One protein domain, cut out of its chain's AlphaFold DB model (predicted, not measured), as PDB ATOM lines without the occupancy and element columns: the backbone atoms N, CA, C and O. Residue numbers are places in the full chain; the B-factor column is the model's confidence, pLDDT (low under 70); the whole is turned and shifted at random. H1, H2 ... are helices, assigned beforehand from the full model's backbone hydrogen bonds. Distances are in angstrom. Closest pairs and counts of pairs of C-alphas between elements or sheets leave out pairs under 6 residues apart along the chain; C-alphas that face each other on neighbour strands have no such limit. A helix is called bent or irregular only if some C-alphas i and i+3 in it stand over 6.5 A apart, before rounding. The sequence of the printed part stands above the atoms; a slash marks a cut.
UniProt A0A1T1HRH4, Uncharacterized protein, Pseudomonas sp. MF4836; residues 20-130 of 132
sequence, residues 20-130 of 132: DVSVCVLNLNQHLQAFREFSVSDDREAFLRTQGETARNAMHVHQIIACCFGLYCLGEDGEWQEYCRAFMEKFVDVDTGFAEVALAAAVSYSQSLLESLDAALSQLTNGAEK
ATOM      1  N   ASP A  20      31.124  35.214   5.999       92.62
ATOM      2  CA  ASP A  20      31.883  35.021   4.762       92.62
ATOM      3  C   ASP A  20      33.371  35.318   5.000       92.62
ATOM      4  O   ASP A  20      33.765  36.456   5.266       92.62
ATOM      5  N   VAL A  21      34.199  34.274   4.919       93.00
ATOM      6  CA  VAL A  21      35.646  34.359   5.156       93.00
ATOM      7  C   VAL A  21      36.341  35.248   4.134       93.00
ATOM      8  O   VAL A  21      37.209  36.025   4.519       93.00
ATOM      9  N   SER A  22      35.959  35.187   2.860       93.44
ATOM     10  CA  SER A  22      36.591  35.995   1.816       93.44
ATOM     11  C   SER A  22      36.325  37.480   2.043       93.44
ATOM     12  O   SER A  22      37.239  38.297   1.946       93.44
ATOM     13  N   VAL A  23      35.089  37.832   2.415       94.50
ATOM     14  CA  VAL A  23      34.732  39.211   2.781       94.50
ATOM     15  C   VAL A  23      35.465  39.646   4.049       94.50
ATOM     16  O   VAL A  23      35.978  40.762   4.109       94.50
ATOM     17  N   CYS A  24      35.559  38.771   5.053       94.62
ATOM     18  CA  CYS A  24      36.305  39.048   6.279       94.62
ATOM     19  C   CYS A  24      37.786  39.334   5.989       94.62
ATOM     20  O   CYS A  24      38.284  40.389   6.374       94.62
ATOM     21  N   VAL A  25      38.470  38.454   5.253       96.06
ATOM     22  CA  VAL A  25      39.885  38.617   4.887       96.06
ATOM     23  C   VAL A  25      40.106  39.874   4.051       96.06
ATOM     24  O   VAL A  25      41.057  40.610   4.307       96.06
ATOM     25  N   LEU A  26      39.217  40.166   3.096       96.00
ATOM     26  CA  LEU A  26      39.284  41.397   2.312       96.00
ATOM     27  C   LEU A  26      39.191  42.638   3.210       96.00
ATOM     28  O   LEU A  26      40.009  43.547   3.077       96.00
ATOM     29  N   ASN A  27      38.235  42.657   4.144       96.44
ATOM     30  CA  ASN A  27      38.070  43.761   5.086       96.44
ATOM     31  C   ASN A  27      39.300  43.924   5.984       96.44
ATOM     32  O   ASN A  27      39.750  45.047   6.184       96.44
ATOM     33  N   LEU A  28      39.867  42.828   6.492       97.56
ATOM     34  CA  LEU A  28      41.104  42.868   7.277       97.56
ATOM     35  C   LEU A  28      42.253  43.450   6.449       97.56
ATOM     36  O   LEU A  28      42.896  44.409   6.856       97.56
ATOM     37  N   ASN A  29      42.455  42.952   5.230       97.31
ATOM     38  CA  ASN A  29      43.530  43.435   4.372       97.31
ATOM     39  C   ASN A  29      43.397  44.938   4.053       97.31
ATOM     40  O   ASN A  29      44.377  45.677   4.103       97.31
ATOM     41  N   GLN A  30      42.175  45.423   3.805       97.25
ATOM     42  CA  GLN A  30      41.907  46.850   3.577       97.25
ATOM     43  C   GLN A  30      42.224  47.733   4.793       97.25
ATOM     44  O   GLN A  30      42.563  48.902   4.622       97.25
ATOM     45  N   HIS A  31      42.130  47.191   6.010       97.19
ATOM     46  CA  HIS A  31      42.358  47.930   7.254       97.19
ATOM     47  C   HIS A  31      43.740  47.675   7.870       97.19
ATOM     48  O   HIS A  31      44.023  48.191   8.950       97.19
ATOM     49  N   LEU A  32      44.635  46.961   7.181       96.06
ATOM     50  CA  LEU A  32      45.966  46.636   7.696       96.06
ATOM     51  C   LEU A  32      46.778  47.897   8.053       96.06
ATOM     52  O   LEU A  32      47.427  47.949   9.094       96.06
ATOM     53  N   GLN A  33      46.682  48.956   7.243       95.00
ATOM     54  CA  GLN A  33      47.348  50.231   7.532       95.00
ATOM     55  C   GLN A  33      46.749  50.944   8.756       95.00
ATOM     56  O   GLN A  33      47.490  51.429   9.607       95.00
ATOM     57  N   ALA A  34      45.421  50.954   8.896       95.19
ATOM     58  CA  ALA A  34      44.773  51.497  10.091       95.19
ATOM     59  C   ALA A  34      45.175  50.705  11.348       95.19
ATOM     60  O   ALA A  34      45.355  51.278  12.420       95.19
ATOM     61  N   PHE A  35      45.394  49.394  11.208       96.69
ATOM     62  CA  PHE A  35      45.894  48.557  12.291       96.69
ATOM     63  C   PHE A  35      47.338  48.876  12.678       96.69
ATOM     64  O   PHE A  35      47.672  48.841  13.866       96.69
ATOM     65  N   ARG A  36      48.183  49.272  11.719       95.94
ATOM     66  CA  ARG A  36      49.514  49.806  12.031       95.94
ATOM     67  C   ARG A  36      49.415  51.061  12.886       95.94
ATOM     68  O   ARG A  36      50.056  51.131  13.930       95.94
ATOM     69  N   GLU A  37      48.610  52.025  12.453       94.88
ATOM     70  CA  GLU A  37      48.413  53.300  13.153       94.88
ATOM     71  C   GLU A  37      47.866  53.083  14.566       94.88
ATOM     72  O   GLU A  37      48.371  53.661  15.525       94.88
ATOM     73  N   PHE A  38      46.905  52.170  14.710       94.88
ATOM     74  CA  PHE A  38      46.403  51.723  16.003       94.88
ATOM     75  C   PHE A  38      47.502  51.098  16.881       94.88
ATOM     76  O   PHE A  38      47.584  51.385  18.076       94.88
ATOM     77  N   SER A  39      48.367  50.256  16.310       93.00
ATOM     78  CA  SER A  39      49.396  49.521  17.062       93.00
ATOM     79  C   SER A  39      50.453  50.438  17.684       93.00
ATOM     80  O   SER A  39      50.911  50.159  18.795       93.00
ATOM     81  N   VAL A  40      50.788  51.539  17.002       94.94
ATOM     82  CA  VAL A  40      51.737  52.569  17.469       94.94
ATOM     83  C   VAL A  40      51.066  53.723  18.221       94.94
ATOM     84  O   VAL A  40      51.755  54.631  18.673       94.94
ATOM     85  N   SER A  41      49.736  53.725  18.331       93.56
ATOM     86  CA  SER A  41      49.006  54.797  19.005       93.56
ATOM     87  C   SER A  41      49.174  54.717  20.523       93.56
ATOM     88  O   SER A  41      48.923  53.669  21.123       93.56
ATOM     89  N   ASP A  42      49.518  55.852  21.137       91.75
ATOM     90  CA  ASP A  42      49.568  56.011  22.596       91.75
ATOM     91  C   ASP A  42      48.167  55.983  23.233       91.75
ATOM     92  O   ASP A  42      48.008  55.548  24.373       91.75
ATOM     93  N   ASP A  43      47.136  56.410  22.490       93.88
ATOM     94  CA  ASP A  43      45.735  56.419  22.928       93.88
ATOM     95  C   ASP A  43      44.848  55.636  21.949       93.88
ATOM     96  O   ASP A  43      44.110  56.169  21.113       93.88
ATOM     97  N   ARG A  44      44.936  54.312  22.083       91.88
ATOM     98  CA  ARG A  44      44.182  53.331  21.295       91.88
ATOM     99  C   ARG A  44      42.669  53.494  21.428       91.88
ATOM    100  O   ARG A  44      41.947  53.278  20.458       91.88
ATOM    101  N   GLU A  45      42.185  53.901  22.596       92.38
ATOM    102  CA  GLU A  45      40.755  54.109  22.837       92.38
ATOM    103  C   GLU A  45      40.239  55.336  22.082       92.38
ATOM    104  O   GLU A  45      39.205  55.266  21.410       92.38
ATOM    105  N   ALA A  46      40.970  56.454  22.137       93.31
ATOM    106  CA  ALA A  46      40.642  57.628  21.340       93.31
ATOM    107  C   ALA A  46      40.707  57.317  19.842       93.31
ATOM    108  O   ALA A  46      39.786  57.692  19.114       93.31
ATOM    109  N   PHE A  47      41.726  56.574  19.392       93.00
ATOM    110  CA  PHE A  47      41.817  56.123  18.004       93.00
ATOM    111  C   PHE A  47      40.557  55.354  17.595       93.00
ATOM    112  O   PHE A  47      39.892  55.748  16.637       93.00
ATOM    113  N   LEU A  48      40.157  54.322  18.350       92.88
ATOM    114  CA  LEU A  48      38.979  53.508  18.029       92.88
ATOM    115  C   LEU A  48      37.693  54.339  17.965       92.88
ATOM    116  O   LEU A  48      36.867  54.101  17.089       92.88
ATOM    117  N   ARG A  49      37.523  55.353  18.822       93.44
ATOM    118  CA  ARG A  49      36.340  56.239  18.785       93.44
ATOM    119  C   ARG A  49      36.202  57.028  17.482       93.44
ATOM    120  O   ARG A  49      35.087  57.405  17.136       93.44
ATOM    121  N   THR A  50      37.300  57.275  16.769       92.44
ATOM    122  CA  THR A  50      37.275  57.956  15.460       92.44
ATOM    123  C   THR A  50      36.938  57.021  14.298       92.44
ATOM    124  O   THR A  50      36.666  57.485  13.193       92.44
ATOM    125  N   GLN A  51      36.928  55.709  14.538       92.44
ATOM    126  CA  GLN A  51      36.754  54.692  13.511       92.44
ATOM    127  C   GLN A  51      35.296  54.228  13.401       92.44
ATOM    128  O   GLN A  51      34.576  54.057  14.391       92.44
ATOM    129  N   GLY A  52      34.867  53.943  12.169       92.81
ATOM    130  CA  GLY A  52      33.605  53.248  11.916       92.81
ATOM    131  C   GLY A  52      33.590  51.855  12.556       92.81
ATOM    132  O   GLY A  52      34.633  51.286  12.874       92.81
ATOM    133  N   GLU A  53      32.401  51.284  12.754       93.50
ATOM    134  CA  GLU A  53      32.244  49.948  13.352       93.50
ATOM    135  C   GLU A  53      33.058  48.868  12.623       93.50
ATOM    136  O   GLU A  53      33.792  48.121  13.263       93.50
ATOM    137  N   THR A  54      33.019  48.847  11.288       91.94
ATOM    138  CA  THR A  54      33.790  47.892  10.476       91.94
ATOM    139  C   THR A  54      35.291  47.972  10.749       91.94
ATOM    140  O   THR A  54      35.934  46.943  10.953       91.94
ATOM    141  N   ALA A  55      35.845  49.185  10.795       92.00
ATOM    142  CA  ALA A  55      37.265  49.402  11.042       92.00
ATOM    143  C   ALA A  55      37.653  48.985  12.467       92.00
ATOM    144  O   ALA A  55      38.642  48.279  12.644       92.00
ATOM    145  N   ARG A  56      36.840  49.329  13.477       94.62
ATOM    146  CA  ARG A  56      37.052  48.877  14.866       94.62
ATOM    147  C   ARG A  56      37.054  47.356  14.982       94.62
ATOM    148  O   ARG A  56      37.966  46.790  15.580       94.62
ATOM    149  N   ASN A  57      36.079  46.692  14.364       93.75
ATOM    150  CA  ASN A  57      36.000  45.233  14.363       93.75
ATOM    151  C   ASN A  57      37.229  44.612  13.684       93.75
ATOM    152  O   ASN A  57      37.781  43.640  14.198       93.75
ATOM    153  N   ALA A  58      37.712  45.202  12.584       95.94
ATOM    154  CA  ALA A  58      38.945  44.763  11.938       95.94
ATOM    155  C   ALA A  58      40.159  44.878  12.875       95.94
ATOM    156  O   ALA A  58      40.944  43.934  12.944       95.94
ATOM    157  N   MET A  59      40.292  45.966  13.651       95.81
ATOM    158  CA  MET A  59      41.384  46.109  14.631       95.81
ATOM    159  C   MET A  59      41.368  44.965  15.646       95.81
ATOM    160  O   MET A  59      42.393  44.328  15.870       95.81
ATOM    161  N   HIS A  60      40.202  44.660  16.220       93.44
ATOM    162  CA  HIS A  60      40.073  43.585  17.205       93.44
ATOM    163  C   HIS A  60      40.424  42.215  16.627       93.44
ATOM    164  O   HIS A  60      41.133  41.434  17.259       93.44
ATOM    165  N   VAL A  61      39.984  41.924  15.403       95.25
ATOM    166  CA  VAL A  61      40.329  40.662  14.742       95.25
ATOM    167  C   VAL A  61      41.826  40.596  14.433       95.25
ATOM    168  O   VAL A  61      42.447  39.563  14.682       95.25
ATOM    169  N   HIS A  62      42.442  41.689  13.975       97.06
ATOM    170  CA  HIS A  62      43.888  41.746  13.783       97.06
ATOM    171  C   HIS A  62      44.662  41.507  15.089       97.06
ATOM    172  O   HIS A  62      45.636  40.752  15.070       97.06
ATOM    173  N   GLN A  63      44.201  42.057  16.220       94.38
ATOM    174  CA  GLN A  63      44.775  41.779  17.544       94.38
ATOM    175  C   GLN A  63      44.678  40.293  17.906       94.38
ATOM    176  O   GLN A  63      45.665  39.708  18.344       94.38
ATOM    177  N   ILE A  64      43.520  39.658  17.695       94.69
ATOM    178  CA  ILE A  64      43.335  38.223  17.966       94.69
ATOM    179  C   ILE A  64      44.289  37.385  17.107       94.69
ATOM    180  O   ILE A  64      44.932  36.466  17.615       94.69
ATOM    181  N   ILE A  65      44.416  37.715  15.818       96.88
ATOM    182  CA  ILE A  65      45.336  37.039  14.895       96.88
ATOM    183  C   ILE A  65      46.788  37.215  15.355       96.88
ATOM    184  O   ILE A  65      47.516  36.229  15.434       96.88
ATOM    185  N   ALA A  66      47.201  38.436  15.699       95.81
ATOM    186  CA  ALA A  66      48.553  38.719  16.175       95.81
ATOM    187  C   ALA A  66      48.880  37.939  17.454       95.81
ATOM    188  O   ALA A  66      49.889  37.239  17.513       95.81
ATOM    189  N   CYS A  67      47.966  37.952  18.427       93.50
ATOM    190  CA  CYS A  67      48.081  37.159  19.646       93.50
ATOM    191  C   CYS A  67      48.168  35.656  19.350       93.50
ATOM    192  O   CYS A  67      48.961  34.958  19.975       93.50
ATOM    193  N   CYS A  68      47.385  35.147  18.391       94.69
ATOM    194  CA  CYS A  68      47.452  33.748  17.962       94.69
ATOM    195  C   CYS A  68      48.790  33.401  17.284       94.69
ATOM    196  O   CYS A  68      49.224  32.249  17.338       94.69
ATOM    197  N   PHE A  69      49.442  34.371  16.638       95.06
ATOM    198  CA  PHE A  69      50.792  34.233  16.084       95.06
ATOM    199  C   PHE A  69      51.899  34.441  17.124       95.06
ATOM    200  O   PHE A  69      53.055  34.155  16.827       95.06
ATOM    201  N   GLY A  70      51.561  34.871  18.343       94.00
ATOM    202  CA  GLY A  70      52.534  35.177  19.390       94.00
ATOM    203  C   GLY A  70      53.275  36.498  19.169       94.00
ATOM    204  O   GLY A  70      54.405  36.633  19.625       94.00
ATOM    205  N   LEU A  71      52.657  37.445  18.456       94.38
ATOM    206  CA  LEU A  71      53.191  38.779  18.182       94.38
ATOM    207  C   LEU A  71      52.482  39.798  19.079       94.38
ATOM    208  O   LEU A  71      51.255  39.926  19.027       94.38
ATOM    209  N   TYR A  72      53.245  40.504  19.913       86.75
ATOM    210  CA  TYR A  72      52.714  41.324  21.013       86.75
ATOM    211  C   TYR A  72      53.191  42.781  20.964       86.75
ATOM    212  O   TYR A  72      52.464  43.683  21.383       86.75
ATOM    213  N   CYS A  73      54.371  43.032  20.407       87.81
ATOM    214  CA  CYS A  73      55.003  44.336  20.268       87.81
ATOM    215  C   CYS A  73      54.858  44.870  18.837       87.81
ATOM    216  O   CYS A  73      55.813  45.355  18.244       87.81
ATOM    217  N   LEU A  74      53.639  44.870  18.290       90.56
ATOM    218  CA  LEU A  74      53.349  45.356  16.927       90.56
ATOM    219  C   LEU A  74      53.647  46.848  16.684       90.56
ATOM    220  O   LEU A  74      53.503  47.333  15.558       90.56
ATOM    221  N   GLY A  75      54.030  47.591  17.726       87.94
ATOM    222  CA  GLY A  75      54.608  48.923  17.582       87.94
ATOM    223  C   GLY A  75      56.024  48.887  16.996       87.94
ATOM    224  O   GLY A  75      56.402  49.790  16.256       87.94
ATOM    225  N   GLU A  76      56.779  47.816  17.242       91.81
ATOM    226  CA  GLU A  76      58.122  47.612  16.704       91.81
ATOM    227  C   GLU A  76      58.072  47.221  15.224       91.81
ATOM    228  O   GLU A  76      57.264  46.390  14.804       91.81
ATOM    229  N   ASP A  77      58.960  47.802  14.418       92.38
ATOM    230  CA  ASP A  77      58.982  47.573  12.969       92.38
ATOM    231  C   ASP A  77      59.243  46.105  12.608       92.38
ATOM    232  O   ASP A  77      58.670  45.603  11.642       92.38
ATOM    233  N   GLY A  78      60.073  45.409  13.391       93.88
ATOM    234  CA  GLY A  78      60.387  43.997  13.170       93.88
ATOM    235  C   GLY A  78      59.170  43.092  13.362       93.88
ATOM    236  O   GLY A  78      58.825  42.325  12.464       93.88
ATOM    237  N   GLU A  79      58.478  43.217  14.498       93.94
ATOM    238  CA  GLU A  79      57.251  42.451  14.749       93.94
ATOM    239  C   GLU A  79      56.120  42.836  13.794       93.94
ATOM    240  O   GLU A  79      55.348  41.975  13.377       93.94
ATOM    241  N   TRP A  80      56.037  44.106  13.390       96.69
ATOM    242  CA  TRP A  80      55.074  44.538  12.382       96.69
ATOM    243  C   TRP A  80      55.319  43.895  11.014       96.69
ATOM    244  O   TRP A  80      54.386  43.408  10.376       96.69
ATOM    245  N   GLN A  81      56.570  43.861  10.552       96.94
ATOM    246  CA  GLN A  81      56.921  43.206   9.292       96.94
ATOM    247  C   GLN A  81      56.618  41.709   9.341       96.94
ATOM    248  O   GLN A  81      56.056  41.166   8.388       96.94
ATOM    249  N   GLU A  82      56.938  41.060  10.459       97.44
ATOM    250  CA  GLU A  82      56.620  39.653  10.680       97.44
ATOM    251  C   GLU A  82      55.105  39.410  10.689       97.44
ATOM    252  O   GLU A  82      54.627  38.465  10.059       97.44
ATOM    253  N   TYR A  83      54.335  40.305  11.312       97.94
ATOM    254  CA  TYR A  83      52.878  40.265  11.281       97.94
ATOM    255  C   TYR A  83      52.333  40.360   9.857       97.94
ATOM    256  O   TYR A  83      51.538  39.510   9.453       97.94
ATOM    257  N   CYS A  84      52.772  41.352   9.079       97.62
ATOM    258  CA  CYS A  84      52.349  41.510   7.689       97.62
ATOM    259  C   CYS A  84      52.690  40.273   6.857       97.62
ATOM    260  O   CYS A  84      51.837  39.777   6.122       97.62
ATOM    261  N   ARG A  85      53.908  39.741   7.001       98.00
ATOM    262  CA  ARG A  85      54.343  38.531   6.300       98.00
ATOM    263  C   ARG A  85      53.444  37.342   6.641       98.00
ATOM    264  O   ARG A  85      52.891  36.715   5.741       98.00
ATOM    265  N   ALA A  86      53.248  37.067   7.930       97.44
ATOM    266  CA  ALA A  86      52.405  35.969   8.391       97.44
ATOM    267  C   ALA A  86      50.939  36.148   7.968       97.44
ATOM    268  O   ALA A  86      50.287  35.179   7.581       97.44
ATOM    269  N   PHE A  87      50.415  37.375   8.009       97.69
ATOM    270  CA  PHE A  87      49.052  37.676   7.582       97.69
ATOM    271  C   PHE A  87      48.856  37.392   6.085       97.69
ATOM    272  O   PHE A  87      47.921  36.680   5.712       97.69
ATOM    273  N   MET A  88      49.768  37.870   5.235       97.69
ATOM    274  CA  MET A  88      49.723  37.619   3.792       97.69
ATOM    275  C   MET A  88      49.804  36.119   3.483       97.69
ATOM    276  O   MET A  88      48.915  35.581   2.826       97.69
ATOM    277  N   GLU A  89      50.782  35.416   4.064       97.19
ATOM    278  CA  GLU A  89      51.012  33.981   3.841       97.19
ATOM    279  C   GLU A  89      49.880  33.070   4.343       97.19
ATOM    280  O   GLU A  89      49.760  31.932   3.889       97.19
ATOM    281  N   LYS A  90      49.088  33.506   5.332       96.06
ATOM    282  CA  LYS A  90      48.055  32.669   5.971       96.06
ATOM    283  C   LYS A  90      46.633  33.009   5.559       96.06
ATOM    284  O   LYS A  90      45.761  32.160   5.740       96.06
ATOM    285  N   PHE A  91      46.394  34.211   5.039       96.50
ATOM    286  CA  PHE A  91      45.044  34.677   4.733       96.50
ATOM    287  C   PHE A  91      44.880  35.201   3.307       96.50
ATOM    288  O   PHE A  91      43.840  34.936   2.714       96.50
ATOM    289  N   VAL A  92      45.861  35.922   2.751       93.94
ATOM    290  CA  VAL A  92      45.689  36.640   1.472       93.94
ATOM    291  C   VAL A  92      46.209  35.839   0.280       93.94
ATOM    292  O   VAL A  92      45.494  35.684  -0.706       93.94
ATOM    293  N   ASP A  93      47.411  35.277   0.383       94.19
ATOM    294  CA  ASP A  93      48.085  34.571  -0.718       94.19
ATOM    295  C   ASP A  93      47.733  33.071  -0.766       94.19
ATOM    296  O   ASP A  93      48.487  32.243  -1.281       94.19
ATOM    297  N   VAL A  94      46.584  32.695  -0.198       93.00
ATOM    298  CA  VAL A  94      46.137  31.304  -0.058       93.00
ATOM    299  C   VAL A  94      44.697  31.126  -0.519       93.00
ATOM    300  O   VAL A  94      43.917  32.072  -0.588       93.00
ATOM    301  N   ASP A  95      44.322  29.878  -0.801       93.44
ATOM    302  CA  ASP A  95      42.921  29.529  -1.032       93.44
ATOM    303  C   ASP A  95      42.067  29.815   0.216       93.44
ATOM    304  O   ASP A  95      42.505  29.616   1.357       93.44
ATOM    305  N   THR A  96      40.820  30.238  -0.006       90.50
ATOM    306  CA  THR A  96      39.862  30.594   1.048       90.50
ATOM    307  C   THR A  96      39.712  29.497   2.104       90.50
ATOM    308  O   THR A  96      39.566  29.815   3.282       90.50
ATOM    309  N   GLY A  97      39.802  28.214   1.736       91.69
ATOM    310  CA  GLY A  97      39.721  27.110   2.692       91.69
ATOM    311  C   GLY A  97      40.875  27.085   3.702       91.69
ATOM    312  O   GLY A  97      40.674  26.722   4.861       91.69
ATOM    313  N   PHE A  98      42.080  27.513   3.312       93.62
ATOM    314  CA  PHE A  98      43.202  27.646   4.249       93.62
ATOM    315  C   PHE A  98      43.036  28.866   5.156       93.62
ATOM    316  O   PHE A  98      43.284  28.758   6.359       93.62
ATOM    317  N   ALA A  99      42.552  29.984   4.608       94.88
ATOM    318  CA  ALA A  99      42.225  31.171   5.394       94.88
ATOM    319  C   ALA A  99      41.120  30.882   6.431       94.88
ATOM    320  O   ALA A  99      41.209  31.323   7.576       94.88
ATOM    321  N   GLU A 100      40.118  30.074   6.067       94.62
ATOM    322  CA  GLU A 100      39.044  29.607   6.956       94.62
ATOM    323  C   GLU A 100      39.613  28.814   8.142       94.62
ATOM    324  O   GLU A 100      39.278  29.086   9.297       94.62
ATOM    325  N   VAL A 101      40.541  27.886   7.886       94.00
ATOM    326  CA  VAL A 101      41.222  27.117   8.942       94.00
ATOM    327  C   VAL A 101      42.081  28.016   9.832       94.00
ATOM    328  O   VAL A 101      42.084  27.838  11.052       94.00
ATOM    329  N   ALA A 102      42.790  28.988   9.257       94.69
ATOM    330  CA  ALA A 102      43.606  29.928  10.016       94.69
ATOM    331  C   ALA A 102      42.750  30.835  10.922       94.69
ATOM    332  O   ALA A 102      43.077  31.010  12.097       94.69
ATOM    333  N   LEU A 103      41.613  31.338  10.427       95.06
ATOM    334  CA  LEU A 103      40.664  32.120  11.229       95.06
ATOM    335  C   LEU A 103      40.043  31.270  12.335       95.06
ATOM    336  O   LEU A 103      39.993  31.700  13.486       95.06
ATOM    337  N   ALA A 104      39.634  30.037  12.027       94.00
ATOM    338  CA  ALA A 104      39.121  29.120  13.039       94.00
ATOM    339  C   ALA A 104      40.168  28.823  14.127       94.00
ATOM    340  O   ALA A 104      39.815  28.697  15.301       94.00
ATOM    341  N   ALA A 105      41.457  28.750  13.780       93.62
ATOM    342  CA  ALA A 105      42.529  28.595  14.761       93.62
ATOM    343  C   ALA A 105      42.663  29.825  15.674       93.62
ATOM    344  O   ALA A 105      42.810  29.653  16.885       93.62
ATOM    345  N   ALA A 106      42.549  31.035  15.121       94.38
ATOM    346  CA  ALA A 106      42.571  32.277  15.891       94.38
ATOM    347  C   ALA A 106      41.370  32.378  16.853       94.38
ATOM    348  O   ALA A 106      41.546  32.692  18.031       94.38
ATOM    349  N   VAL A 107      40.167  32.008  16.397       92.50
ATOM    350  CA  VAL A 107      38.968  31.917  17.253       92.50
ATOM    351  C   VAL A 107      39.160  30.873  18.357       92.50
ATOM    352  O   VAL A 107      38.942  31.180  19.528       92.50
ATOM    353  N   SER A 108      39.629  29.668  18.004       93.06
ATOM    354  CA  SER A 108      39.897  28.593  18.974       93.06
ATOM    355  C   SER A 108      40.868  29.053  20.065       93.06
ATOM    356  O   SER A 108      40.682  28.749  21.241       93.06
ATOM    357  N   TYR A 109      41.924  29.770  19.667       92.62
ATOM    358  CA  TYR A 109      42.922  30.304  20.587       92.62
ATOM    359  C   TYR A 109      42.306  31.330  21.541       92.62
ATOM    360  O   TYR A 109      42.482  31.222  22.753       92.62
ATOM    361  N   SER A 110      41.533  32.282  21.011       91.19
ATOM    362  CA  SER A 110      40.872  33.305  21.828       91.19
ATOM    363  C   SER A 110      39.903  32.700  22.846       91.19
ATOM    364  O   SER A 110      39.886  33.138  23.993       91.19
ATOM    365  N   GLN A 111      39.117  31.693  22.455       91.31
ATOM    366  CA  GLN A 111      38.208  30.986  23.365       91.31
ATOM    367  C   GLN A 111      38.980  30.286  24.490       91.31
ATOM    368  O   GLN A 111      38.684  30.494  25.663       91.31
ATOM    369  N   SER A 112      40.032  29.542  24.140       92.56
ATOM    370  CA  SER A 112      40.868  28.837  25.118       92.56
ATOM    371  C   SER A 112      41.569  29.785  26.100       92.56
ATOM    372  O   SER A 112      41.704  29.463  27.285       92.56
ATOM    373  N   LEU A 113      41.995  30.965  25.634       90.94
ATOM    374  CA  LEU A 113      42.594  31.984  26.493       90.94
ATOM    375  C   LEU A 113      41.579  32.528  27.506       90.94
ATOM    376  O   LEU A 113      41.905  32.639  28.685       90.94
ATOM    377  N   LEU A 114      40.353  32.829  27.065       90.75
ATOM    378  CA  LEU A 114      39.282  33.308  27.943       90.75
ATOM    379  C   LEU A 114      38.914  32.273  29.010       90.75
ATOM    380  O   LEU A 114      38.837  32.622  30.184       90.75
ATOM    381  N   GLU A 115      38.764  31.004  28.627       91.44
ATOM    382  CA  GLU A 115      38.511  29.904  29.569       91.44
ATOM    383  C   GLU A 115      39.630  29.771  30.610       91.44
ATOM    384  O   GLU A 115      39.375  29.598  31.802       91.44
ATOM    385  N   SER A 116      40.887  29.893  30.171       90.81
ATOM    386  CA  SER A 116      42.048  29.820  31.064       90.81
ATOM    387  C   SER A 116      42.098  31.000  32.039       90.81
ATOM    388  O   SER A 116      42.425  30.816  33.212       90.81
ATOM    389  N   LEU A 117      41.758  32.207  31.574       91.69
ATOM    390  CA  LEU A 117      41.689  33.408  32.410       91.69
ATOM    391  C   LEU A 117      40.555  33.326  33.435       91.69
ATOM    392  O   LEU A 117      40.775  33.659  34.597       91.69
ATOM    393  N   ASP A 118      39.377  32.848  33.037       92.25
ATOM    394  CA  ASP A 118      38.236  32.661  33.938       92.25
ATOM    395  C   ASP A 118      38.540  31.623  35.031       92.25
ATOM    396  O   ASP A 118      38.297  31.848  36.222       92.25
ATOM    397  N   ALA A 119      39.191  30.518  34.651       91.94
ATOM    398  CA  ALA A 119      39.663  29.513  35.596       91.94
ATOM    399  C   ALA A 119      40.698  30.085  36.581       91.94
ATOM    400  O   ALA A 119      40.621  29.813  37.782       91.94
ATOM    401  N   ALA A 120      41.649  30.893  36.102       92.38
ATOM    402  CA  ALA A 120      42.643  31.546  36.951       92.38
ATOM    403  C   ALA A 120      41.999  32.563  37.908       92.38
ATOM    404  O   ALA A 120      42.308  32.568  39.102       92.38
ATOM    405  N   LEU A 121      41.060  33.378  37.420       91.62
ATOM    406  CA  LEU A 121      40.319  34.341  38.235       91.62
ATOM    407  C   LEU A 121      39.525  33.635  39.338       91.62
ATOM    408  O   LEU A 121      39.599  34.038  40.497       91.62
ATOM    409  N   SER A 122      38.845  32.542  38.994       90.62
ATOM    410  CA  SER A 122      38.121  31.699  39.947       90.62
ATOM    411  C   SER A 122      39.034  31.112  41.027       90.62
ATOM    412  O   SER A 122      38.628  30.973  42.177       90.62
ATOM    413  N   GLN A 123      40.279  30.756  40.703       90.25
ATOM    414  CA  GLN A 123      41.236  30.288  41.713       90.25
ATOM    415  C   GLN A 123      41.671  31.414  42.656       90.25
ATOM    416  O   GLN A 123      41.797  31.183  43.859       90.25
ATOM    417  N   LEU A 124      41.872  32.625  42.131       90.00
ATOM    418  CA  LEU A 124      42.257  33.788  42.930       90.00
ATOM    419  C   LEU A 124      41.137  34.224  43.886       90.00
ATOM    420  O   LEU A 124      41.412  34.493  45.055       90.00
ATOM    421  N   THR A 125      39.883  34.243  43.432       85.12
ATOM    422  CA  THR A 125      38.726  34.582  44.280       85.12
ATOM    423  C   THR A 125      38.457  33.513  45.338       85.12
ATOM    424  O   THR A 125      38.346  33.839  46.517       85.12
ATOM    425  N   ASN A 126      38.468  32.226  44.969       74.56
ATOM    426  CA  ASN A 126      38.285  31.127  45.927       74.56
ATOM    427  C   ASN A 126      39.457  30.981  46.920       74.56
ATOM    428  O   ASN A 126      39.279  30.460  48.022       74.56
ATOM    429  N   GLY A 127      40.665  31.411  46.539       61.09
ATOM    430  CA  GLY A 127      41.828  31.469  47.427       61.09
ATOM    431  C   GLY A 127      41.716  32.570  48.485       61.09
ATOM    432  O   GLY A 127      42.156  32.370  49.615       61.09
ATOM    433  N   ALA A 128      41.077  33.695  48.150       57.78
ATOM    434  CA  ALA A 128      40.834  34.798  49.079       57.78
ATOM    435  C   ALA A 128      39.785  34.456  50.157       57.78
ATOM    436  O   ALA A 128      39.888  34.933  51.283       57.78
ATOM    437  N   GLU A 129      38.812  33.589  49.853       55.94
ATOM    438  CA  GLU A 129      37.752  33.194  50.798       55.94
ATOM    439  C   GLU A 129      38.182  32.126  51.820       55.94
ATOM    440  O   GLU A 129      37.538  31.968  52.854       55.94
ATOM    441  N   LYS A 130      39.284  31.401  51.582       54.09
ATOM    442  CA  LYS A 130      39.782  30.347  52.494       54.09
ATOM    443  C   LYS A 130      40.836  30.829  53.502       54.09
ATOM    444  O   LYS A 130      41.484  30.001  54.140       54.09
TER     445      LYS A 130
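Overview. This is residues 20 to 130 of the 132 residues of an uncharacterized protein of Pseudomonas sp. MF4836 (UniProt A0A1T1HRH4). A compact body made of H1 to H4 and the first part of H5 has a long arm: H5 packs on the body with its early turns, and residues 114 to 130 stick out from it. In the body, H3 crosses the kinked H1, H4 packs on H1 and on the early part of H5, and the short H2 sits by the last turn of H1, away from H5. The printed part has 111 residues with five named helices, H1 to H5 in chain order, and no named strand; the class is all helix. The whole is only just loose, close to compact, with a radius of gyration of the C-alphas of 16.1 A, and elongated, spanning 53 by 34 by 29 A.

Arrangement. Begin at H1, residues 21 to 39, the hub, which touches the four other helices. H2, residues 44 to 49, only just touches it, with 3 pairs of C-alphas within 8 A, and only at the corner by their link; the closest C-alphas are those of Phe 38 and Arg 44, 6.0 A. H3, residues 53 to 69, touches H1 with residues 55 to 62 alone, about perpendicular at 86 degrees; look at the closest C-alphas, Leu 28 and Ala 58, 5.5 A apart. H4, residues 77 to 92, touches H1 at a shallow tilt of 7 degrees, opposite ways, closest at the C-alphas of Val 25 and Phe 91, 6.5 A. H5, residues 96 to 129, touches H4 at a steep tilt of 56 degrees, closest at the C-alphas of Phe 91 and Ala 99, 4.5 A. H5 also touches H3, about perpendicular at 80 degrees, with the C-alphas of Cys 68 and Ala 106 closest at 5.5 A. The helix packing is mostly crossed, with 1 of 5 pairs at a shallow tilt. H2 is apart from H4 and H5. Every O i to N i+4 pair is within hydrogen-bond range in H2, H3, H4 and H5; in H1, 13 of 15 are.

Along the chain. Find C-alpha 21 at (35.646, 34.359, 5.156); from there H1 runs 23.7 A to C-alpha 39. It is irregular, with C-alphas 30 and 33 lying 7.5 A apart, and has a kink of 58 degrees near residue 33. H2 follows, 8.7 A long, then H3 with 24.5 A and H4 with 20.7 A. H4 is neither bent nor irregular, but only just: C-alphas 89 and 92 are 6.4 A apart. H5 runs 49.9 A, from C-alpha 96 at (39.862, 30.594, 1.048) to C-alpha 129 at (37.752, 33.194, 50.798).

Size, cuts and confidence. The C-alphas of Asp 93 and Lys 130, the two farthest apart, are 54.0 A from each other. Residues 114 to 130, of which 114 to 129 belong to H5, stand free; the body without them spans 36 by 27 by 27 A. The printed part has no cut, and no link is long. The mean pLDDT of the printed part is 92.3; look for values under 70 at residues 127 to 130.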